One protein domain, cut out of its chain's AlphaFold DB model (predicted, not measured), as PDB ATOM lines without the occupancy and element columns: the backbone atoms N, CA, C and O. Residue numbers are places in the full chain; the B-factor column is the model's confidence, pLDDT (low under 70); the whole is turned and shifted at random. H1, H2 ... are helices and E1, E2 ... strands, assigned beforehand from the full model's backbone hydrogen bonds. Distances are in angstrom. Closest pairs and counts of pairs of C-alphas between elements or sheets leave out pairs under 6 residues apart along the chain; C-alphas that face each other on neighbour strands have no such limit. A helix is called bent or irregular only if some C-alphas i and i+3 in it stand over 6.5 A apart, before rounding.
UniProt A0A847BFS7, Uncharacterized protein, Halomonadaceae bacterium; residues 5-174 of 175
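Overview. This is residues 5 to 174 of the 175 residues of an uncharacterized protein of Halomonadaceae bacterium (UniProt A0A847BFS7). Four helices, H4, H5, H6 and H8, make an up-and-down bundle, each running against the one before it in the chain, and beyond one end of it stands a small sheet of E1, E3 and E2 with H7 over it. On one side of the bundle H3 packs across H5 and H2 lies loosely over H4 and H5; on another, H9 packs on H6. The printed part has 170 residues with nine named helices and three named strands, in the order E1 H1 H2 H3 H4 H5 H6 E2 H7 E3 H8 H9. The sheet, in the order E1, E3, E2, is antiparallel, and the class is mostly helix. The whole is compact, with a radius of gyration of the C-alphas of 15.7 A and spans of 51 by 35 by 26 A.

Along the chain. E1, residues 5 to 7, begins at C-alpha 5 (173.416, 192.495, 180.214). H1 is residues 8 to 11, H2 residues 13 to 26, 19.7 A long, and H3 residues 28 to 40, 18.8 A. H4, residues 43 to 55, measures 19.0 A, and H5, residues 66 to 79, 20.3 A. H6, residues 88 to 106, is the longest helix at 26.7 A and begins at C-alpha 88 (198.293, 188.222, 150.822). E2 is residues 109 to 112, H7 residues 127 to 134, and E3 residues 136 to 141, 16.8 A long. H8, residues 148 to 163, spans 24.1 A and is irregular: C-alphas 159 and 162 are 7.8 A apart. H9, residues 166 to 173, ends at C-alpha 173 (199.083, 200.409, 159.183).

Arrangement. H5 and H6 form a helical hairpin at a shallow tilt of 26 degrees, closest at the C-alphas of Gly 74 and Phe 94, 4.1 A. H4 and H5 form another; the C-alphas of Val 52 and Val 67 come closest, 6.0 A. H8 touches H6 at a steep tilt of 41 degrees, opposite ways, with the C-alphas of Ser 103 and Gly 149 closest at 4.8 A. H8 also touches H4, with its residues 156 to 163 alone; the closest C-alphas are those of Leu 47 and Leu 160, 6.6 A. H3 touches H5, closest at the C-alphas of Ala 33 and Ala 75, 5.7 A. H2 and H3 only just touch, only at the corner, with 3 pairs of C-alphas within 8 A, the closest being Leu 24 and Ala 31, 5.4 A. H9 touches H6, closest at the C-alphas of Ser 92 and Thr 168, 5.5 A. H7 touches H4 at the C-alphas of Leu 127 and Val 55, 5.4 A, and H1 at those of Leu 131 and Thr 8, 6.1 A. H7 is on the sheet, over E3, at a height over the sheet of 8.0 A. Across E1 and E3, N 6 and O 137 are 2.8 A apart, within hydrogen-bond range; across E3 and E2, N 110 and O 140 are 2.8 A apart. Every O i to N i+4 pair is within range in H2, H4, H5, H6 and H9, but 7 of 9 in H3, 3 of 4 in H7 and 10 of 12 in H8; H1 is too short for such a pair.

Size, cuts and confidence. The two C-alphas farthest apart, those of Gly 83 and Arg 115, are 51.9 A apart. The printed part has no cut, and the link from E2 to H7, 14 residues, is long. Mean pLDDT of the printed part is 81.8, with residues 7 to 31 and 167 to 174 under 70.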
ATOM      1  N   ILE A   5     172.544 192.818 179.080       72.81
ATOM      2  CA  ILE A   5     173.416 192.495 180.214       72.81
ATOM      3  C   ILE A   5     174.400 191.413 179.774       72.81
ATOM      4  O   ILE A   5     173.990 190.367 179.272       72.81
ATOM      5  N   ILE A   6     175.688 191.666 179.980       74.88
ATOM      6  CA  ILE A   6     176.790 190.749 179.695       74.88
ATOM      7  C   ILE A   6     177.407 190.315 181.025       74.88
ATOM      8  O   ILE A   6     177.696 191.156 181.873       74.88
ATOM      9  N   ASN A   7     177.640 189.016 181.202       66.50
ATOM     10  CA  ASN A   7     178.333 188.465 182.367       66.50
ATOM     11  C   ASN A   7     179.450 187.498 181.941       66.50
ATOM     12  O   ASN A   7     179.498 187.045 180.796       66.50
ATOM     13  N   THR A   8     180.333 187.153 182.878       59.00
ATOM     14  CA  THR A   8     181.484 186.259 182.643       59.00
ATOM     15  C   THR A   8     181.107 184.826 182.263       59.00
ATOM     16  O   THR A   8     181.926 184.102 181.703       59.00
ATOM     17  N   SER A   9     179.875 184.377 182.526       52.53
ATOM     18  CA  SER A   9     179.448 183.042 182.089       52.53
ATOM     19  C   SER A   9     179.265 182.962 180.571       52.53
ATOM     20  O   SER A   9     179.453 181.886 180.016       52.53
ATOM     21  N   MET A  10     178.997 184.090 179.897       53.72
ATOM     22  CA  MET A  10     178.828 184.171 178.438       53.72
ATOM     23  C   MET A  10     180.146 184.350 177.663       53.72
ATOM     24  O   MET A  10     180.115 184.442 176.438       53.72
ATOM     25  N   THR A  11     181.297 184.396 178.347       53.19
ATOM     26  CA  THR A  11     182.630 184.525 177.725       53.19
ATOM     27  C   THR A  11     183.452 183.234 177.775       53.19
ATOM     28  O   THR A  11     184.622 183.252 177.422       53.19
ATOM     29  N   ARG A  12     182.876 182.095 178.197       57.78
ATOM     30  CA  ARG A  12     183.626 180.826 178.271       57.78
ATOM     31  C   ARG A  12     184.104 180.371 176.879       57.78
ATOM     32  O   ARG A  12     183.277 180.345 175.967       57.78
ATOM     33  N   PRO A  13     185.352 179.886 176.726       54.41
ATOM     34  CA  PRO A  13     185.901 179.446 175.436       54.41
ATOM     35  C   PRO A  13     185.045 178.403 174.698       54.41
ATOM     36  O   PRO A  13     184.934 178.431 173.476       54.41
ATOM     37  N   GLU A  14     184.396 177.501 175.438       54.94
ATOM     38  CA  GLU A  14     183.498 176.479 174.880       54.94
ATOM     39  C   GLU A  14     182.238 177.102 174.258       54.94
ATOM     40  O   GLU A  14     181.878 176.777 173.129       54.94
ATOM     41  N   LEU A  15     181.632 178.081 174.936       55.91
ATOM     42  CA  LEU A  15     180.466 178.819 174.435       55.91
ATOM     43  C   LEU A  15     180.829 179.725 173.257       55.91
ATOM     44  O   LEU A  15     180.020 179.918 172.354       55.91
ATOM     45  N   VAL A  16     182.052 180.257 173.246       56.88
ATOM     46  CA  VAL A  16     182.594 181.017 172.117       56.88
ATOM     47  C   VAL A  16     182.765 180.113 170.896       56.88
ATOM     48  O   VAL A  16     182.304 180.457 169.808       56.88
ATOM     49  N   SER A  17     183.365 178.931 171.074       57.31
ATOM     50  CA  SER A  17     183.532 177.936 170.009       57.31
ATOM     51  C   SER A  17     182.186 177.489 169.439       57.31
ATOM     52  O   SER A  17     182.014 177.448 168.219       57.31
ATOM     53  N   ASP A  18     181.207 177.213 170.298       61.91
ATOM     54  CA  ASP A  18     179.894 176.739 169.868       61.91
ATOM     55  C   ASP A  18     179.047 177.846 169.237       61.91
ATOM     56  O   ASP A  18     178.435 177.603 168.202       61.91
ATOM     57  N   ALA A  19     179.106 179.087 169.723       59.78
ATOM     58  CA  ALA A  19     178.447 180.217 169.067       59.78
ATOM     59  C   ALA A  19     179.065 180.554 167.702       59.78
ATOM     60  O   ALA A  19     178.349 180.897 166.760       59.78
ATOM     61  N   VAL A  20     180.390 180.432 167.560       60.00
ATOM     62  CA  VAL A  20     181.064 180.569 166.262       60.00
ATOM     63  C   VAL A  20     180.614 179.446 165.324       60.00
ATOM     64  O   VAL A  20     180.272 179.718 164.175       60.00
ATOM     65  N   LYS A  21     180.536 178.196 165.798       63.19
ATOM     66  CA  LYS A  21     180.015 177.071 165.002       63.19
ATOM     67  C   LYS A  21     178.550 177.261 164.622       63.19
ATOM     68  O   LYS A  21     178.219 177.048 163.460       63.19
ATOM     69  N   GLU A  22     177.686 177.670 165.546       65.25
ATOM     70  CA  GLU A  22     176.265 177.937 165.297       65.25
ATOM     71  C   GLU A  22     176.082 179.074 164.294       65.25
ATOM     72  O   GLU A  22     175.292 178.948 163.362       65.25
ATOM     73  N   PHE A  23     176.866 180.146 164.410       62.47
ATOM     74  CA  PHE A  23     176.869 181.233 163.440       62.47
ATOM     75  C   PHE A  23     177.316 180.769 162.052       62.47
ATOM     76  O   PHE A  23     176.652 181.066 161.056       62.47
ATOM     77  N   LEU A  24     178.406 180.002 161.962       61.00
ATOM     78  CA  LEU A  24     178.871 179.426 160.698       61.00
ATOM     79  C   LEU A  24     177.851 178.435 160.117       61.00
ATOM     80  O   LEU A  24     177.652 178.387 158.903       61.00
ATOM     81  N   TYR A  25     177.167 177.675 160.974       62.81
ATOM     82  CA  TYR A  25     176.127 176.728 160.584       62.81
ATOM     83  C   TYR A  25     174.863 177.434 160.083       62.81
ATOM     84  O   TYR A  25     174.303 177.025 159.067       62.81
ATOM     85  N   ALA A  26     174.441 178.519 160.735       62.19
ATOM     86  CA  ALA A  26     173.326 179.361 160.308       62.19
ATOM     87  C   ALA A  26     173.630 180.108 158.995       62.19
ATOM     88  O   ALA A  26     172.720 180.416 158.227       62.19
ATOM     89  N   ASN A  27     174.912 180.333 158.686       62.44
ATOM     90  CA  ASN A  27     175.376 181.040 157.495       62.44
ATOM     91  C   ASN A  27     176.111 180.104 156.513       62.44
ATOM     92  O   ASN A  27     177.195 180.426 156.028       62.44
ATOM     93  N   ARG A  28     175.515 178.950 156.165       59.34
ATOM     94  CA  ARG A  28     176.143 177.892 155.330       59.34
ATOM     95  C   ARG A  28     176.793 178.371 154.025       59.34
ATOM     96  O   ARG A  28     177.838 177.852 153.655       59.34
ATOM     97  N   ARG A  29     176.196 179.349 153.331       55.59
ATOM     98  CA  ARG A  29     176.774 179.939 152.102       55.59
ATOM     99  C   ARG A  29     178.082 180.693 152.348       55.59
ATOM    100  O   ARG A  29     178.837 180.884 151.415       55.59
ATOM    101  N   ARG A  30     178.315 181.137 153.579       65.56
ATOM    102  CA  ARG A  30     179.456 181.961 153.999       65.56
ATOM    103  C   ARG A  30     180.494 181.137 154.765       65.56
ATOM    104  O   ARG A  30     181.663 181.503 154.831       65.56
ATOM    105  N   ALA A  31     180.096 179.954 155.243       69.12
ATOM    106  CA  ALA A  31     181.003 178.934 155.758       69.12
ATOM    107  C   ALA A  31     182.030 178.467 154.711       69.12
ATOM    108  O   ALA A  31     183.117 178.052 155.098       69.12
ATOM    109  N   SER A  32     181.730 178.545 153.407       78.06
ATOM    110  CA  SER A  32     182.701 178.238 152.344       78.06
ATOM    111  C   SER A  32     183.860 179.230 152.324       78.06
ATOM    112  O   SER A  32     185.003 178.791 152.332       78.06
ATOM    113  N   ALA A  33     183.589 180.539 152.370       83.12
ATOM    114  CA  ALA A  33     184.625 181.571 152.397       83.12
ATOM    115  C   ALA A  33     185.508 181.454 153.649       83.12
ATOM    116  O   ALA A  33     186.729 181.532 153.558       83.12
ATOM    117  N   VAL A  34     184.897 181.184 154.807       83.44
ATOM    118  CA  VAL A  34     185.627 180.951 156.063       83.44
ATOM    119  C   VAL A  34     186.496 179.691 155.988       83.44
ATOM    120  O   VAL A  34     187.670 179.747 156.332       83.44
ATOM    121  N   ARG A  35     185.959 178.571 155.484       82.81
ATOM    122  CA  ARG A  35     186.723 177.321 155.307       82.81
ATOM    123  C   ARG A  35     187.858 177.471 154.302       82.81
ATOM    124  O   ARG A  35     188.936 176.924 154.511       82.81
ATOM    125  N   LEU A  36     187.606 178.192 153.214       85.19
ATOM    126  CA  LEU A  36     188.616 178.485 152.210       85.19
ATOM    127  C   LEU A  36     189.738 179.320 152.825       85.19
ATOM    128  O   LEU A  36     190.900 178.970 152.686       85.19
ATOM    129  N   MET A  37     189.384 180.363 153.574       87.38
ATOM    130  CA  MET A  37     190.356 181.184 154.285       87.38
ATOM    131  C   MET A  37     191.177 180.372 155.294       87.38
ATOM    132  O   MET A  37     192.378 180.583 155.369       87.38
ATOM    133  N   ASP A  38     190.574 179.423 156.015       85.31
ATOM    134  CA  ASP A  38     191.303 178.521 156.926       85.31
ATOM    135  C   ASP A  38     192.253 177.565 156.202       85.31
ATOM    136  O   ASP A  38     193.269 177.159 156.761       85.31
ATOM    137  N   THR A  39     191.915 177.196 154.967       85.12
ATOM    138  CA  THR A  39     192.752 176.337 154.119       85.12
ATOM    139  C   THR A  39     193.939 177.122 153.567       85.12
ATOM    140  O   THR A  39     195.071 176.653 153.628       85.12
ATOM    141  N   ASP A  40     193.676 178.327 153.064       84.06
ATOM    142  CA  ASP A  40     194.681 179.202 152.466       84.06
ATOM    143  C   ASP A  40     195.600 179.823 153.537       84.06
ATOM    144  O   ASP A  40     196.783 180.048 153.292       84.06
ATOM    145  N   TRP A  41     195.059 180.087 154.733       83.31
ATOM    146  CA  TRP A  41     195.734 180.744 155.853       83.31
ATOM    147  C   TRP A  41     195.304 180.117 157.188       83.31
ATOM    148  O   TRP A  41     194.368 180.605 157.826       83.31
ATOM    149  N   PRO A  42     195.998 179.079 157.687       79.88
ATOM    150  CA  PRO A  42     195.631 178.416 158.942       79.88
ATOM    151  C   PRO A  42     195.540 179.363 160.154       79.88
ATOM    152  O   PRO A  42     194.702 179.185 161.039       79.88
ATOM    153  N   GLN A  43     196.352 180.427 160.178       81.44
ATOM    154  CA  GLN A  43     196.324 181.466 161.215       81.44
ATOM    155  C   GLN A  43     195.038 182.310 161.186       81.44
ATOM    156  O   GLN A  43     194.712 182.971 162.171       81.44
ATOM    157  N   ALA A  44     194.260 182.279 160.100       83.44
ATOM    158  CA  ALA A  44     193.015 183.029 159.992       83.44
ATOM    159  C   ALA A  44     191.942 182.552 160.976       83.44
ATOM    160  O   ALA A  44     191.103 183.355 161.394       83.44
ATOM    161  N   ALA A  45     191.975 181.283 161.389       83.25
ATOM    162  CA  ALA A  45     191.126 180.791 162.468       83.25
ATOM    163  C   ALA A  45     191.454 181.496 163.794       83.25
ATOM    164  O   ALA A  45     190.547 181.979 164.474       83.25
ATOM    165  N   LEU A  46     192.746 181.637 164.110       84.00
ATOM    166  CA  LEU A  46     193.214 182.341 165.306       84.00
ATOM    167  C   LEU A  46     192.870 183.834 165.256       84.00
ATOM    168  O   LEU A  46     192.377 184.365 166.244       84.00
ATOM    169  N   LEU A  47     193.022 184.493 164.099       87.81
ATOM    170  CA  LEU A  47     192.620 185.898 163.924       87.81
ATOM    171  C   LEU A  47     191.142 186.121 164.271       87.81
ATOM    172  O   LEU A  47     190.798 187.077 164.965       87.81
ATOM    173  N   ARG A  48     190.255 185.235 163.803       89.12
ATOM    174  CA  ARG A  48     188.822 185.328 164.108       89.12
ATOM    175  C   ARG A  48     188.543 185.104 165.587       89.12
ATOM    176  O   ARG A  48     187.751 185.850 166.150       89.12
ATOM    177  N   MET A  49     189.198 184.124 166.209       84.38
ATOM    178  CA  MET A  49     189.060 183.878 167.645       84.38
ATOM    179  C   MET A  49     189.518 185.085 168.464       84.38
ATOM    180  O   MET A  49     188.760 185.548 169.303       84.38
ATOM    181  N   MET A  50     190.662 185.691 168.135       88.00
ATOM    182  CA  MET A  50     191.136 186.901 168.818       88.00
ATOM    183  C   MET A  50     190.158 188.073 168.696       88.00
ATOM    184  O   MET A  50     189.935 188.791 169.666       88.00
ATOM    185  N   LEU A  51     189.527 188.268 167.533       90.12
ATOM    186  CA  LEU A  51     188.475 189.281 167.394       90.12
ATOM    187  C   LEU A  51     187.283 188.988 168.311       90.12
ATOM    188  O   LEU A  51     186.751 189.906 168.944       90.12
ATOM    189  N   VAL A  52     186.860 187.722 168.371       88.50
ATOM    190  CA  VAL A  52     185.753 187.287 169.225       88.50
ATOM    191  C   VAL A  52     186.097 187.452 170.700       88.50
ATOM    192  O   VAL A  52     185.264 187.975 171.430       88.50
ATOM    193  N   ASP A  53     187.308 187.117 171.125       85.19
ATOM    194  CA  ASP A  53     187.753 187.288 172.510       85.19
ATOM    195  C   ASP A  53     187.865 188.775 172.880       85.19
ATOM    196  O   ASP A  53     187.499 189.190 173.983       85.19
ATOM    197  N   TYR A  54     188.299 189.617 171.934       89.44
ATOM    198  CA  TYR A  54     188.435 191.053 172.163       89.44
ATOM    199  C   TYR A  54     187.100 191.724 172.499       89.44
ATOM    200  O   TYR A  54     187.040 192.546 173.415       89.44
ATOM    201  N   VAL A  55     186.034 191.391 171.766       89.12
ATOM    202  CA  VAL A  55     184.728 192.072 171.866       89.12
ATOM    203  C   VAL A  55     183.668 191.248 172.593       89.12
ATOM    204  O   VAL A  55     182.745 191.823 173.159       89.12
ATOM    205  N   SER A  56     183.805 189.925 172.627       85.94
ATOM    206  CA  SER A  56     182.780 188.939 172.981       85.94
ATOM    207  C   SER A  56     181.597 188.863 172.009       85.94
ATOM    208  O   SER A  56     181.074 189.864 171.516       85.94
ATOM    209  N   ILE A  57     181.086 187.644 171.812       83.44
ATOM    210  CA  ILE A  57     179.797 187.391 171.150       83.44
ATOM    211  C   ILE A  57     178.603 187.981 171.916       83.44
ATOM    212  O   ILE A  57     177.526 188.169 171.353       83.44
ATOM    213  N   ALA A  58     178.777 188.266 173.209       79.62
ATOM    214  CA  ALA A  58     177.715 188.800 174.041       79.62
ATOM    215  C   ALA A  58     177.357 190.245 173.663       79.62
ATOM    216  O   ALA A  58     176.252 190.683 173.963       79.62
ATOM    217  N   VAL A  59     178.239 190.975 172.970       84.56
ATOM    218  CA  VAL A  59     177.925 192.298 172.420       84.56
ATOM    219  C   VAL A  59     177.181 192.125 171.092       84.56
ATOM    220  O   VAL A  59     177.774 191.784 170.066       84.56
ATOM    221  N   ASN A  60     175.871 192.378 171.099       83.06
ATOM    222  CA  ASN A  60     174.999 192.235 169.930       83.06
ATOM    223  C   ASN A  60     174.110 193.470 169.699       83.06
ATOM    224  O   ASN A  60     173.917 194.304 170.584       83.06
ATOM    225  N   ASP A  61     173.562 193.586 168.490       73.56
ATOM    226  CA  ASP A  61     172.596 194.620 168.087       73.56
ATOM    227  C   ASP A  61     171.124 194.216 168.333       73.56
ATOM    228  O   ASP A  61     170.199 194.828 167.795       73.56
ATOM    229  N   GLY A  62     170.896 193.173 169.135       70.25
ATOM    230  CA  GLY A  62     169.593 192.546 169.348       70.25
ATOM    231  C   GLY A  62     169.241 191.455 168.332       70.25
ATOM    232  O   GLY A  62     168.205 190.810 168.491       70.25
ATOM    233  N   ARG A  63     170.070 191.229 167.302       72.56
ATOM    234  CA  ARG A  63     169.898 190.129 166.340       72.56
ATOM    235  C   ARG A  63     171.142 189.265 166.243       72.56
ATOM    236  O   ARG A  63     171.041 188.057 166.411       72.56
ATOM    237  N   ASN A  64     172.293 189.885 165.996       79.19
ATOM    238  CA  ASN A  64     173.548 189.178 165.773       79.19
ATOM    239  C   ASN A  64     174.679 189.788 166.610       79.19
ATOM    240  O   ASN A  64     174.733 191.010 166.789       79.19
ATOM    241  N   PRO A  65     175.624 188.965 167.092       86.44
ATOM    242  CA  PRO A  65     176.859 189.468 167.672       86.44
ATOM    243  C   PRO A  65     177.620 190.372 166.696       86.44
ATOM    244  O   PRO A  65     177.852 190.003 165.540       86.44
ATOM    245  N   LEU A  66     178.048 191.547 167.165       89.75
ATOM    246  CA  LEU A  66     178.691 192.558 166.314       89.75
ATOM    247  C   LEU A  66     179.982 192.030 165.682       89.75
ATOM    248  O   LEU A  66     180.258 192.274 164.508       89.75
ATOM    249  N   VAL A  67     180.749 191.258 166.452       90.31
ATOM    250  CA  VAL A  67     181.998 190.653 165.986       90.31
ATOM    251  C   VAL A  67     181.777 189.633 164.871       90.31
ATOM    252  O   VAL A  67     182.554 189.579 163.920       90.31
ATOM    253  N   LEU A  68     180.675 188.885 164.921       87.56
ATOM    254  CA  LEU A  68     180.350 187.901 163.891       87.56
ATOM    255  C   LEU A  68     179.879 188.586 162.605       87.56
ATOM    256  O   LEU A  68     180.310 188.194 161.524       87.56
ATOM    257  N   ASN A  69     179.112 189.680 162.707       88.56
ATOM    258  CA  ASN A  69     178.783 190.531 161.556       88.56
ATOM    259  C   ASN A  69     180.042 191.116 160.884       88.56
ATOM    260  O   ASN A  69     180.093 191.254 159.661       88.56
ATOM    261  N   ALA A  70     181.060 191.476 161.670       92.44
ATOM    262  CA  ALA A  70     182.321 191.990 161.142       92.44
ATOM    263  C   ALA A  70     183.145 190.900 160.437       92.44
ATOM    264  O   ALA A  70     183.607 191.118 159.316       92.44
ATOM    265  N   ILE A  71     183.278 189.721 161.057       90.88
ATOM    266  CA  ILE A  71     183.921 188.546 160.450       90.88
ATOM    267  C   ILE A  71     183.235 188.176 159.132       90.88
ATOM    268  O   ILE A  71     183.911 187.907 158.145       90.88
ATOM    269  N   ASP A  72     181.904 188.213 159.100       88.69
ATOM    270  CA  ASP A  72     181.100 187.908 157.918       88.69
ATOM    271  C   ASP A  72     181.428 188.823 156.736       88.69
ATOM    272  O   ASP A  72     181.733 188.366 155.633       88.69
ATOM    273  N   ARG A  73     181.451 190.137 156.979       91.12
ATOM    274  CA  ARG A  73     181.824 191.124 155.957       91.12
ATOM    275  C   ARG A  73     183.270 190.948 155.504       91.12
ATOM    276  O   ARG A  73     183.545 191.075 154.314       91.12
ATOM    277  N   GLY A  74     184.173 190.627 156.431       92.25
ATOM    278  CA  GLY A  74     185.551 190.267 156.108       92.25
ATOM    279  C   GLY A  74     185.625 189.061 155.176       92.25
ATOM    280  O   GLY A  74     186.333 189.106 154.175       92.25
ATOM    281  N   ALA A  75     184.879 187.993 155.466       90.75
ATOM    282  CA  ALA A  75     184.879 186.772 154.662       90.75
ATOM    283  C   ALA A  75     184.342 187.014 153.241       90.75
ATOM    284  O   ALA A  75     184.901 186.495 152.278       90.75
ATOM    285  N   LEU A  76     183.319 187.860 153.088       90.44
ATOM    286  CA  LEU A  76     182.832 188.280 151.767       90.44
ATOM    287  C   LEU A  76     183.884 189.090 150.995       90.44
ATOM    288  O   LEU A  76     184.063 188.883 149.796       90.44
ATOM    289  N   ALA A  77     184.609 189.985 151.673       91.50
ATOM    290  CA  ALA A  77     185.706 190.726 151.054       91.50
ATOM    291  C   ALA A  77     186.875 189.810 150.659       91.50
ATOM    292  O   ALA A  77     187.502 190.033 149.630       91.50
ATOM    293  N   TYR A  78     187.142 188.767 151.443       91.19
ATOM    294  CA  TYR A  78     188.145 187.749 151.140       91.19
ATOM    295  C   TYR A  78     187.793 186.941 149.882       91.19
ATOM    296  O   TYR A  78     188.633 186.739 149.005       91.19
ATOM    297  N   GLU A  79     186.540 186.487 149.787       90.12
ATOM    298  CA  GLU A  79     186.023 185.723 148.645       90.12
ATOM    299  C   GLU A  79     185.973 186.569 147.367       90.12
ATOM    300  O   GLU A  79     186.363 186.100 146.299       90.12
ATOM    301  N   GLY A  80     185.588 187.844 147.471       89.56
ATOM    302  CA  GLY A  80     185.539 188.772 146.335       89.56
ATOM    303  C   GLY A  80     186.892 189.061 145.672       89.56
ATOM    304  O   GLY A  80     186.924 189.713 144.634       89.56
ATOM    305  N   ARG A  81     187.996 188.583 146.258       90.12
ATOM    306  CA  ARG A  81     189.380 188.755 145.785       90.12
ATOM    307  C   ARG A  81     189.998 187.452 145.268       90.12
ATOM    308  O   ARG A  81     191.215 187.338 145.131       90.12
ATOM    309  N   LEU A  82     189.173 186.438 145.013       87.94
ATOM    310  CA  LEU A  82     189.604 185.176 144.420       87.94
ATOM    311  C   LEU A  82     190.325 185.396 143.083       87.94
ATOM    312  O   LEU A  82     189.803 186.043 142.180       87.94
ATOM    313  N   GLY A  83     191.522 184.820 142.955       84.69
ATOM    314  CA  GLY A  83     192.352 184.926 141.752       84.69
ATOM    315  C   GLY A  83     193.210 186.193 141.666       84.69
ATOM    316  O   GLY A  83     194.013 186.302 140.740       84.69
ATOM    317  N   GLU A  84     193.094 187.125 142.618       84.62
ATOM    318  CA  GLU A  84     193.983 188.285 142.686       84.62
ATOM    319  C   GLU A  84     195.367 187.906 143.235       84.62
ATOM    320  O   GLU A  84     195.497 187.058 144.118       84.62
ATOM    321  N   LYS A  85     196.402 188.566 142.704       79.00
ATOM    322  CA  LYS A  85     197.786 188.491 143.187       79.00
ATOM    323  C   LYS A  85     198.219 189.864 143.703       79.00
ATOM    324  O   LYS A  85     197.830 190.864 143.096       79.00
ATOM    325  N   PRO A  86     199.096 189.933 144.719       76.69
ATOM    326  CA  PRO A  86     199.743 188.820 145.434       76.69
ATOM    327  C   PRO A  86     198.828 188.096 146.443       76.69
ATOM    328  O   PRO A  86     197.811 188.629 146.871       76.69
ATOM    329  N   ASP A  87     199.208 186.883 146.861       71.69
ATOM    330  CA  ASP A  87     198.360 185.984 147.669       71.69
ATOM    331  C   ASP A  87     197.875 186.600 148.999       71.69
ATOM    332  O   ASP A  87     196.783 186.286 149.483       71.69
ATOM    333  N   TRP A  88     198.645 187.530 149.578       81.38
ATOM    334  CA  TRP A  88     198.293 188.222 150.822       81.38
ATOM    335  C   TRP A  88     197.162 189.250 150.660       81.38
ATOM    336  O   TRP A  88     196.545 189.624 151.658       81.38
ATOM    337  N   THR A  89     196.834 189.684 149.436       85.56
ATOM    338  CA  THR A  89     195.788 190.690 149.169       85.56
ATOM    339  C   THR A  89     194.430 190.264 149.720       85.56
ATOM    340  O   THR A  89     193.693 191.081 150.275       85.56
ATOM    341  N   ARG A  90     194.117 188.967 149.632       89.62
ATOM    342  CA  ARG A  90     192.861 188.405 150.137       89.62
ATOM    343  C   ARG A  90     192.781 188.536 151.657       89.62
ATOM    344  O   ARG A  90     191.791 189.051 152.175       89.62
ATOM    345  N   LEU A  91     193.845 188.138 152.363       88.19
ATOM    346  CA  LEU A  91     193.923 188.242 153.821       88.19
ATOM    347  C   LEU A  91     193.891 189.707 154.283       88.19
ATOM    348  O   LEU A  91     193.145 190.029 155.205       88.19
ATOM    349  N   SER A  92     194.615 190.608 153.613       89.12
ATOM    350  CA  SER A  92     194.540 192.046 153.908       89.12
ATOM    351  C   SER A  92     193.114 192.580 153.752       89.12
ATOM    352  O   SER A  92     192.612 193.241 154.658       89.12
ATOM    353  N   CYS A  93     192.403 192.220 152.677       90.81
ATOM    354  CA  CYS A  93     191.007 192.626 152.481       90.81
ATOM    355  C   CYS A  93     190.075 192.100 153.581       90.81
ATOM    356  O   CYS A  93     189.190 192.837 154.029       90.81
ATOM    357  N   PHE A  94     190.274 190.855 154.034       92.00
ATOM    358  CA  PHE A  94     189.554 190.308 155.185       92.00
ATOM    359  C   PHE A  94     189.767 191.178 156.424       92.00
ATOM    360  O   PHE A  94     188.797 191.670 157.006       92.00
ATOM    361  N   VAL A  95     191.033 191.384 156.804       92.19
ATOM    362  CA  VAL A  95     191.420 192.097 158.027       92.19
ATOM    363  C   VAL A  95     190.897 193.525 157.987       92.19
ATOM    364  O   VAL A  95     190.194 193.953 158.899       92.19
ATOM    365  N   GLU A  96     191.154 194.261 156.911       92.75
ATOM    366  CA  GLU A  96     190.703 195.644 156.785       92.75
ATOM    367  C   GLU A  96     189.188 195.776 156.870       92.75
ATOM    368  O   GLU A  96     188.685 196.651 157.581       92.75
ATOM    369  N   THR A  97     188.456 194.905 156.175       94.12
ATOM    370  CA  THR A  97     186.994 194.961 156.136       94.12
ATOM    371  C   THR A  97     186.392 194.593 157.486       94.12
ATOM    372  O   THR A  97     185.512 195.310 157.973       94.12
ATOM    373  N   ALA A  98     186.886 193.525 158.120       93.75
ATOM    374  CA  ALA A  98     186.433 193.104 159.438       93.75
ATOM    375  C   ALA A  98     186.714 194.190 160.484       93.75
ATOM    376  O   ALA A  98     185.800 194.619 161.190       93.75
ATOM    377  N   LEU A  99     187.940 194.718 160.530       94.81
ATOM    378  CA  LEU A  99     188.324 195.757 161.484       94.81
ATOM    379  C   LEU A  99     187.563 197.064 161.260       94.81
ATOM    380  O   LEU A  99     187.087 197.673 162.218       94.81
ATOM    381  N   LYS A 100     187.402 197.495 160.004       94.38
ATOM    382  CA  LYS A 100     186.616 198.687 159.670       94.38
ATOM    383  C   LYS A 100     185.167 198.515 160.110       94.38
ATOM    384  O   LYS A 100     184.652 199.385 160.807       94.38
ATOM    385  N   SER A 101     184.536 197.394 159.763       94.19
ATOM    386  CA  SER A 101     183.155 197.123 160.165       94.19
ATOM    387  C   SER A 101     183.003 197.093 161.683       94.19
ATOM    388  O   SER A 101     182.116 197.752 162.215       94.19
ATOM    389  N   LEU A 102     183.875 196.366 162.384       94.19
ATOM    390  CA  LEU A 102     183.808 196.237 163.836       94.19
ATOM    391  C   LEU A 102     184.020 197.585 164.526       94.19
ATOM    392  O   LEU A 102     183.271 197.945 165.426       94.19
ATOM    393  N   SER A 103     184.993 198.368 164.058       94.31
ATOM    394  CA  SER A 103     185.269 199.697 164.607       94.31
ATOM    395  C   SER A 103     184.097 200.669 164.453       94.31
ATOM    396  O   SER A 103     183.856 201.469 165.352       94.31
ATOM    397  N   MET A 104     183.340 200.582 163.354       92.00
ATOM    398  CA  MET A 104     182.134 201.387 163.142       92.00
ATOM    399  C   MET A 104     180.980 200.956 164.049       92.00
ATOM    400  O   MET A 104     180.264 201.813 164.557       92.00
ATOM    401  N   GLU A 105     180.808 199.652 164.265       90.62
ATOM    402  CA  GLU A 105     179.766 199.107 165.145       90.62
ATOM    403  C   GLU A 105     180.035 199.398 166.628       90.62
ATOM    404  O   GLU A 105     179.099 199.626 167.397       90.62
ATOM    405  N   LEU A 106     181.312 199.406 167.021       91.81
ATOM    406  CA  LEU A 106     181.755 199.726 168.377       91.81
ATOM    407  C   LEU A 106     181.822 201.229 168.655       91.81
ATOM    408  O   LEU A 106     181.810 201.628 169.817       91.81
ATOM    409  N   ALA A 107     181.902 202.076 167.628       91.56
ATOM    410  CA  ALA A 107     181.924 203.517 167.827       91.56
ATOM    411  C   ALA A 107     180.607 203.983 168.479       91.56
ATOM    412  O   ALA A 107     179.511 203.664 168.016       91.56
ATOM    413  N   GLY A 108     180.710 204.731 169.578       88.06
ATOM    414  CA  GLY A 108     179.569 205.106 170.409       88.06
ATOM    415  C   GLY A 108     178.966 203.962 171.233       88.06
ATOM    416  O   GLY A 108     177.960 204.191 171.903       88.06
ATOM    417  N   LEU A 109     179.527 202.748 171.219       90.38
ATOM    418  CA  LEU A 109     179.111 201.655 172.097       90.38
ATOM    419  C   LEU A 109     179.922 201.691 173.393       90.38
ATOM    420  O   LEU A 109     181.148 201.728 173.381       90.38
ATOM    421  N   HIS A 110     179.223 201.623 174.521       88.25
ATOM    422  CA  HIS A 110     179.820 201.601 175.853       88.25
ATOM    423  C   HIS A 110     179.338 200.365 176.591       88.25
ATOM    424  O   HIS A 110     178.136 200.101 176.615       88.25
ATOM    425  N   VAL A 111     180.248 199.646 177.241       90.12
ATOM    426  CA  VAL A 111     179.876 198.648 178.250       90.12
ATOM    427  C   VAL A 111     180.174 199.249 179.613       90.12
ATOM    428  O   VAL A 111     181.305 199.658 179.872       90.12
ATOM    429  N   VAL A 112     179.149 199.369 180.454       92.19
ATOM    430  CA  VAL A 112     179.229 200.063 181.746       92.19
ATOM    431  C   VAL A 112     178.917 199.083 182.867       92.19
ATOM    432  O   VAL A 112     177.915 198.378 182.801       92.19
ATOM    433  N   SER A 113     179.756 199.023 183.899       92.38
ATOM    434  CA  SER A 113     179.492 198.185 185.070       92.38
ATOM    435  C   SER A 113     178.504 198.860 186.020       92.38
ATOM    436  O   SER A 113     178.267 200.069 185.953       92.38
ATOM    437  N   GLN A 114     177.976 198.102 186.982       87.19
ATOM    438  CA  GLN A 114     177.113 198.657 188.035       87.19
ATOM    439  C   GLN A 114     177.811 199.754 188.864       87.19
ATOM    440  O   GLN A 114     177.152 200.624 189.426       87.19
ATOM    441  N   ARG A 115     179.150 199.740 188.920       86.94
ATOM    442  CA  ARG A 115     179.976 200.724 189.642       86.94
ATOM    443  C   ARG A 115     180.297 201.970 188.807       86.94
ATOM    444  O   ARG A 115     181.008 202.850 189.280       86.94
ATOM    445  N   GLY A 116     179.813 202.036 187.566       88.44
ATOM    446  CA  GLY A 116     180.065 203.144 186.644       88.44
ATOM    447  C   GLY A 116     181.396 203.065 185.890       88.44
ATOM    448  O   GLY A 116     181.675 203.952 185.082       88.44
ATOM    449  N   SER A 117     182.190 202.008 186.105       92.19
ATOM    450  CA  SER A 117     183.382 201.703 185.301       92.19
ATOM    451  C   SER A 117     182.968 201.426 183.857       92.19
ATOM    452  O   SER A 117     181.885 200.888 183.617       92.19
ATOM    453  N   ARG A 118     183.803 201.797 182.884       92.00
ATOM    454  CA  ARG A 118     183.507 201.611 181.458       92.00
ATOM    455  C   ARG A 118     184.597 200.800 180.787       92.00
ATOM    456  O   ARG A 118     185.782 201.057 180.997       92.00
ATOM    457  N   TRP A 119     184.190 199.851 179.956       91.94
ATOM    458  CA  TRP A 119     185.104 199.217 179.021       91.94
ATOM    459  C   TRP A 119     185.352 200.152 177.840       91.94
ATOM    460  O   TRP A 119     184.416 200.722 177.273       91.94
ATOM    461  N   HIS A 120     186.621 200.291 177.469       89.12
ATOM    462  CA  HIS A 120     187.056 201.139 176.372       89.12
ATOM    463  C   HIS A 120     187.774 200.288 175.316       89.12
ATOM    464  O   HIS A 120     188.918 199.899 175.536       89.12
ATOM    465  N   PRO A 121     187.165 200.041 174.143       88.50
ATOM    466  CA  PRO A 121     187.736 199.161 173.117       88.50
ATOM    467  C   PRO A 121     189.012 199.698 172.449       88.50
ATOM    468  O   PRO A 121     189.594 199.023 171.615       88.50
ATOM    469  N   TYR A 122     189.450 200.918 172.764       88.62
ATOM    470  CA  TYR A 122     190.696 201.493 172.248       88.62
ATOM    471  C   TYR A 122     191.871 201.408 173.237       88.62
ATOM    472  O   TYR A 122     192.966 201.846 172.902       88.62
ATOM    473  N   THR A 123     191.676 200.884 174.455       86.38
ATOM    474  CA  THR A 123     192.762 200.756 175.451       86.38
ATOM    475  C   THR A 123     193.574 199.471 175.296       86.38
ATOM    476  O   THR A 123     194.520 199.260 176.048       86.38
ATOM    477  N   GLY A 124     193.209 198.593 174.356       80.25
ATOM    478  CA  GLY A 124     193.858 197.291 174.178       80.25
ATOM    479  C   GLY A 124     193.349 196.202 175.129       80.25
ATOM    480  O   GLY A 124     193.654 195.034 174.916       80.25
ATOM    481  N   GLN A 125     192.552 196.549 176.148       88.94
ATOM    482  CA  GLN A 125     191.955 195.570 177.055       88.94
ATOM    483  C   GLN A 125     190.772 194.864 176.375       88.94
ATOM    484  O   GLN A 125     189.840 195.526 175.924       88.94
ATOM    485  N   THR A 126     190.769 193.530 176.364       89.75
ATOM    486  CA  THR A 126     189.618 192.741 175.895       89.75
ATOM    487  C   THR A 126     188.409 192.930 176.813       89.75
ATOM    488  O   THR A 126     188.560 193.202 178.011       89.75
ATOM    489  N   LEU A 127     187.194 192.773 176.278       89.50
ATOM    490  CA  LEU A 127     185.983 192.858 177.095       89.50
ATOM    491  C   LEU A 127     185.973 191.778 178.180       89.50
ATOM    492  O   LEU A 127     185.615 192.063 179.319       89.50
ATOM    493  N   GLU A 128     186.418 190.563 177.860       84.38
ATOM    494  CA  GLU A 128     186.552 189.491 178.848       84.38
ATOM    495  C   GLU A 128     187.502 189.892 179.986       84.38
ATOM    496  O   GLU A 128     187.136 189.815 181.160       84.38
ATOM    497  N   GLY A 129     188.688 190.414 179.658       86.06
ATOM    498  CA  GLY A 129     189.660 190.868 180.652       86.06
ATOM    499  C   GLY A 129     189.146 192.015 181.527       86.06
ATOM    500  O   GLY A 129     189.612 192.205 182.654       86.06
ATOM    501  N   TRP A 130     188.187 192.797 181.031       90.62
ATOM    502  CA  TRP A 130     187.477 193.807 181.813       90.62
ATOM    503  C   TRP A 130     186.370 193.189 182.687       90.62
ATOM    504  O   TRP A 130     186.305 193.473 183.884       90.62
ATOM    505  N   LEU A 131     185.567 192.272 182.139       86.75
ATOM    506  CA  LEU A 131     184.494 191.571 182.856       86.75
ATOM    507  C   LEU A 131     185.009 190.687 183.993       86.75
ATOM    508  O   LEU A 131     184.322 190.549 184.998       86.75
ATOM    509  N   LEU A 132     186.225 190.143 183.904       86.19
ATOM    510  CA  LEU A 132     186.842 189.425 185.026       86.19
ATOM    511  C   LEU A 132     186.957 190.296 186.290       86.19
ATOM    512  O   LEU A 132     186.904 189.777 187.404       86.19
ATOM    513  N   LYS A 133     187.076 191.620 186.130       87.69
ATOM    514  CA  LYS A 133     187.162 192.584 187.239       87.69
ATOM    515  C   LYS A 133     185.783 193.079 187.670       87.69
ATOM    516  O   LYS A 133     185.501 193.167 188.864       87.69
ATOM    517  N   GLU A 134     184.930 193.397 186.701       88.38
ATOM    518  CA  GLU A 134     183.640 194.060 186.937       88.38
ATOM    519  C   GLU A 134     182.466 193.083 187.129       88.38
ATOM    520  O   GLU A 134     181.421 193.478 187.641       88.38
ATOM    521  N   LYS A 135     182.653 191.800 186.783       83.31
ATOM    522  CA  LYS A 135     181.696 190.672 186.791       83.31
ATOM    523  C   LYS A 135     180.547 190.786 185.790       83.31
ATOM    524  O   LYS A 135     180.175 189.786 185.174       83.31
ATOM    525  N   GLU A 136     180.008 191.987 185.624       86.06
ATOM    526  CA  GLU A 136     178.875 192.286 184.755       86.06
ATOM    527  C   GLU A 136     179.047 193.632 184.050       86.06
ATOM    528  O   GLU A 136     179.689 194.556 184.558       86.06
ATOM    529  N   GLY A 137     178.416 193.753 182.887       87.56
ATOM    530  CA  GLY A 137     178.359 194.982 182.113       87.56
ATOM    531  C   GLY A 137     177.014 195.164 181.422       87.56
ATOM    532  O   GLY A 137     176.367 194.206 181.007       87.56
ATOM    533  N   GLU A 138     176.607 196.416 181.281       89.25
ATOM    534  CA  GLU A 138     175.426 196.838 180.541       89.25
ATOM    535  C   GLU A 138     175.859 197.532 179.250       89.25
ATOM    536  O   GLU A 138     176.649 198.480 179.286       89.25
ATOM    537  N   VAL A 139     175.334 197.091 178.105       88.44
ATOM    538  CA  VAL A 139     175.612 197.740 176.820       88.44
ATOM    539  C   VAL A 139     174.727 198.968 176.638       88.44
ATOM    540  O   VAL A 139     173.499 198.891 176.697       88.44
ATOM    541  N   ARG A 140     175.358 200.100 176.331       88.44
ATOM    542  CA  ARG A 140     174.714 201.375 176.006       88.44
ATOM    543  C   ARG A 140     175.255 201.923 174.692       88.44
ATOM    544  O   ARG A 140     176.394 201.657 174.320       88.44
ATOM    545  N   ARG A 141     174.443 202.720 173.996       88.12
ATOM    546  CA  ARG A 141     174.848 203.425 172.772       88.12
ATOM    547  C   ARG A 141     174.728 204.936 172.946       88.12
ATOM    548  O   ARG A 141     173.776 205.427 173.549       88.12
ATOM    549  N   SER A 142     175.683 205.660 172.386       88.94
ATOM    550  CA  SER A 142     175.717 207.113 172.261       88.94
ATOM    551  C   SER A 142     176.089 207.502 170.834       88.94
ATOM    552  O   SER A 142     176.427 206.657 170.004       88.94
ATOM    553  N   LYS A 143     176.074 208.806 170.546       89.00
ATOM    554  CA  LYS A 143     176.721 209.312 169.337       89.00
ATOM    555  C   LYS A 143     178.227 209.002 169.419       89.00
ATOM    556  O   LYS A 143     178.802 209.245 170.486       89.00
ATOM    557  N   PRO A 144     178.847 208.487 168.344       88.81
ATOM    558  CA  PRO A 144     180.293 208.343 168.271       88.81
ATOM    559  C   PRO A 144     181.001 209.677 168.491       88.81
ATOM    560  O   PRO A 144     180.525 210.717 168.017       88.81
ATOM    561  N   ILE A 145     182.145 209.645 169.168       87.94
ATOM    562  CA  ILE A 145     183.024 210.819 169.246       87.94
ATOM    563  C   ILE A 145     183.968 210.864 168.040       87.94
ATOM    564  O   ILE A 145     184.174 209.870 167.339       87.94
ATOM    565  N   GLN A 146     184.534 212.042 167.773       87.62
ATOM    566  CA  GLN A 146     185.466 212.227 166.663       87.62
ATOM    567  C   GLN A 146     186.651 211.254 166.785       87.62
ATOM    568  O   GLN A 146     187.199 211.056 167.867       87.62
ATOM    569  N   ASP A 147     187.018 210.629 165.663       88.88
ATOM    570  CA  ASP A 147     188.109 209.651 165.537       88.88
ATOM    571  C   ASP A 147     187.985 208.365 166.375       88.88
ATOM    572  O   ASP A 147     188.902 207.541 166.362       88.88
ATOM    573  N   GLU A 148     186.857 208.120 167.047       90.00
ATOM    574  CA  GLU A 148     186.662 206.934 167.890       90.00
ATOM    575  C   GLU A 148     186.864 205.629 167.115       90.00
ATOM    576  O   GLU A 148     187.681 204.795 167.501       90.00
ATOM    577  N   GLY A 149     186.206 205.491 165.960       90.81
ATOM    578  CA  GLY A 149     186.370 204.320 165.098       90.81
ATOM    579  C   GLY A 149     187.818 204.124 164.640       90.81
ATOM    580  O   GLY A 149     188.301 202.996 164.579       90.81
ATOM    581  N   ARG A 150     188.569 205.210 164.401       90.81
ATOM    582  CA  ARG A 150     189.993 205.120 164.036       90.81
ATOM    583  C   ARG A 150     190.822 204.553 165.191       90.81
ATOM    584  O   ARG A 150     191.636 203.663 164.965       90.81
ATOM    585  N   ARG A 151     190.598 205.037 166.417       92.38
ATOM    586  CA  ARG A 151     191.301 204.561 167.623       92.38
ATOM    587  C   ARG A 151     190.987 203.097 167.919       92.38
ATOM    588  O   ARG A 151     191.899 202.327 168.197       92.38
ATOM    589  N   ILE A 152     189.717 202.707 167.798       93.56
ATOM    590  CA  ILE A 152     189.281 201.317 167.971       93.56
ATOM    591  C   ILE A 152     189.931 200.423 166.916       93.56
ATOM    592  O   ILE A 152     190.503 199.392 167.254       93.56
ATOM    593  N   ARG A 153     189.903 200.831 165.640       92.06
ATOM    594  CA  ARG A 153     190.548 200.081 164.556       92.06
ATOM    595  C   ARG A 153     192.039 199.880 164.826       92.06
ATOM    596  O   ARG A 153     192.533 198.779 164.615       92.06
ATOM    597  N   HIS A 154     192.734 200.915 165.299       90.56
ATOM    598  CA  HIS A 154     194.150 200.821 165.648       90.56
ATOM    599  C   HIS A 154     194.389 199.829 166.793       90.56
ATOM    600  O   HIS A 154     195.216 198.940 166.648       90.56
ATOM    601  N   ALA A 155     193.619 199.910 167.882       91.81
ATOM    602  CA  ALA A 155     193.752 198.986 169.010       91.81
ATOM    603  C   ALA A 155     193.472 197.525 168.621       91.81
ATOM    604  O   ALA A 155     194.206 196.630 169.035       91.81
ATOM    605  N   LEU A 156     192.456 197.285 167.784       91.62
ATOM    606  CA  LEU A 156     192.175 195.957 167.238       91.62
ATOM    607  C   LEU A 156     193.321 195.460 166.349       91.62
ATOM    608  O   LEU A 156     193.729 194.311 166.465       91.62
ATOM    609  N   LEU A 157     193.871 196.315 165.481       90.31
ATOM    610  CA  LEU A 157     194.998 195.948 164.621       90.31
ATOM    611  C   LEU A 157     196.252 195.619 165.441       90.31
ATOM    612  O   LEU A 157     196.929 194.636 165.149       90.31
ATOM    613  N   SER A 158     196.536 196.397 166.489       88.44
ATOM    614  CA  SER A 158     197.625 196.112 167.425       88.44
ATOM    615  C   SER A 158     197.407 194.796 168.162       88.44
ATOM    616  O   SER A 158     198.352 194.030 168.309       88.44
ATOM    617  N   HIS A 159     196.167 194.491 168.554       89.00
ATOM    618  CA  HIS A 159     195.831 193.217 169.182       89.00
ATOM    619  C   HIS A 159     196.090 192.021 168.255       89.00
ATOM    620  O   HIS A 159     196.571 190.995 168.714       89.00
ATOM    621  N   LEU A 160     195.835 192.160 166.952       88.12
ATOM    622  CA  LEU A 160     196.098 191.107 165.963       88.12
ATOM    623  C   LEU A 160     197.567 191.021 165.513       88.12
ATOM    624  O   LEU A 160     197.913 190.103 164.771       88.12
ATOM    625  N   GLY A 161     198.417 191.975 165.905       80.69
ATOM    626  CA  GLY A 161     199.705 192.244 165.260       80.69
ATOM    627  C   GLY A 161     200.624 191.029 165.116       80.69
ATOM    628  O   GLY A 161     201.173 190.817 164.039       80.69
ATOM    629  N   GLU A 162     200.746 190.198 166.149       75.25
ATOM    630  CA  GLU A 162     201.641 189.028 166.141       75.25
ATOM    631  C   GLU A 162     201.187 187.909 165.189       75.25
ATOM    632  O   GLU A 162     201.998 187.087 164.769       75.25
ATOM    633  N   LEU A 163     199.906 187.887 164.806       76.69
ATOM    634  CA  LEU A 163     199.346 186.892 163.886       76.69
ATOM    635  C   LEU A 163     199.337 187.346 162.425       76.69
ATOM    636  O   LEU A 163     199.096 186.536 161.528       76.69
ATOM    637  N   LEU A 164     199.548 188.638 162.175       79.50
ATOM    638  CA  LEU A 164     199.539 189.189 160.828       79.50
ATOM    639  C   LEU A 164     200.947 189.108 160.217       79.50
ATOM    640  O   LEU A 164     201.908 189.569 160.850       79.50
ATOM    641  N   PRO A 165     201.088 188.591 158.977       74.50
ATOM    642  CA  PRO A 165     202.331 188.714 158.218       74.50
ATOM    643  C   PRO A 165     202.793 190.177 158.168       74.50
ATOM    644  O   PRO A 165     201.946 191.072 158.081       74.50
ATOM    645  N   ASP A 166     204.106 190.434 158.186       71.69
ATOM    646  CA  ASP A 166     204.661 191.803 158.176       71.69
ATOM    647  C   ASP A 166     204.062 192.653 157.042       71.69
ATOM    648  O   ASP A 166     203.607 193.769 157.272       71.69
ATOM    649  N   ILE A 167     203.912 192.066 155.852       62.09
ATOM    650  CA  ILE A 167     203.336 192.719 154.665       62.09
ATOM    651  C   ILE A 167     201.859 193.105 154.869       62.09
ATOM    652  O   ILE A 167     201.402 194.156 154.421       62.09
ATOM    653  N   THR A 168     201.087 192.272 155.570       64.56
ATOM    654  CA  THR A 168     199.689 192.576 155.906       64.56
ATOM    655  C   THR A 168     199.615 193.673 156.963       64.56
ATOM    656  O   THR A 168     198.723 194.521 156.897       64.56
ATOM    657  N   ARG A 169     200.562 193.701 157.912       64.06
ATOM    658  CA  ARG A 169     200.689 194.795 158.881       64.06
ATOM    659  C   ARG A 169     201.006 196.106 158.174       64.06
ATOM    660  O   ARG A 169     200.252 197.050 158.364       64.06
ATOM    661  N   GLU A 170     202.042 196.161 157.345       67.31
ATOM    662  CA  GLU A 170     202.440 197.366 156.599       67.31
ATOM    663  C   GLU A 170     201.271 197.946 155.792       67.31
ATOM    664  O   GLU A 170     200.941 199.126 155.935       67.31
ATOM    665  N   HIS A 171     200.550 197.089 155.058       66.81
ATOM    666  CA  HIS A 171     199.364 197.494 154.304       66.81
ATOM    667  C   HIS A 171     198.252 198.062 155.205       66.81
ATOM    668  O   HIS A 171     197.680 199.108 154.908       66.81
ATOM    669  N   CYS A 172     197.975 197.410 156.340       62.91
ATOM    670  CA  CYS A 172     196.913 197.832 157.257       62.91
ATOM    671  C   CYS A 172     197.281 199.064 158.109       62.91
ATOM    672  O   CYS A 172     196.378 199.808 158.510       62.91
ATOM    673  N   TYR A 173     198.567 199.265 158.421       61.41
ATOM    674  CA  TYR A 173     199.083 200.409 159.183       61.41
ATOM    675  C   TYR A 173     199.278 201.660 158.312       61.41
ATOM    676  O   TYR A 173     199.279 202.762 158.861       61.41
ATOM    677  N   GLY A 174     199.362 201.514 156.984       54.69
ATOM    678  CA  GLY A 174     199.563 202.634 156.063       54.69
ATOM    679  C   GLY A 174     200.957 203.250 156.180       54.69
ATOM    680  O   GLY A 174     201.063 204.476 156.241       54.69
TER     681      GLY A 174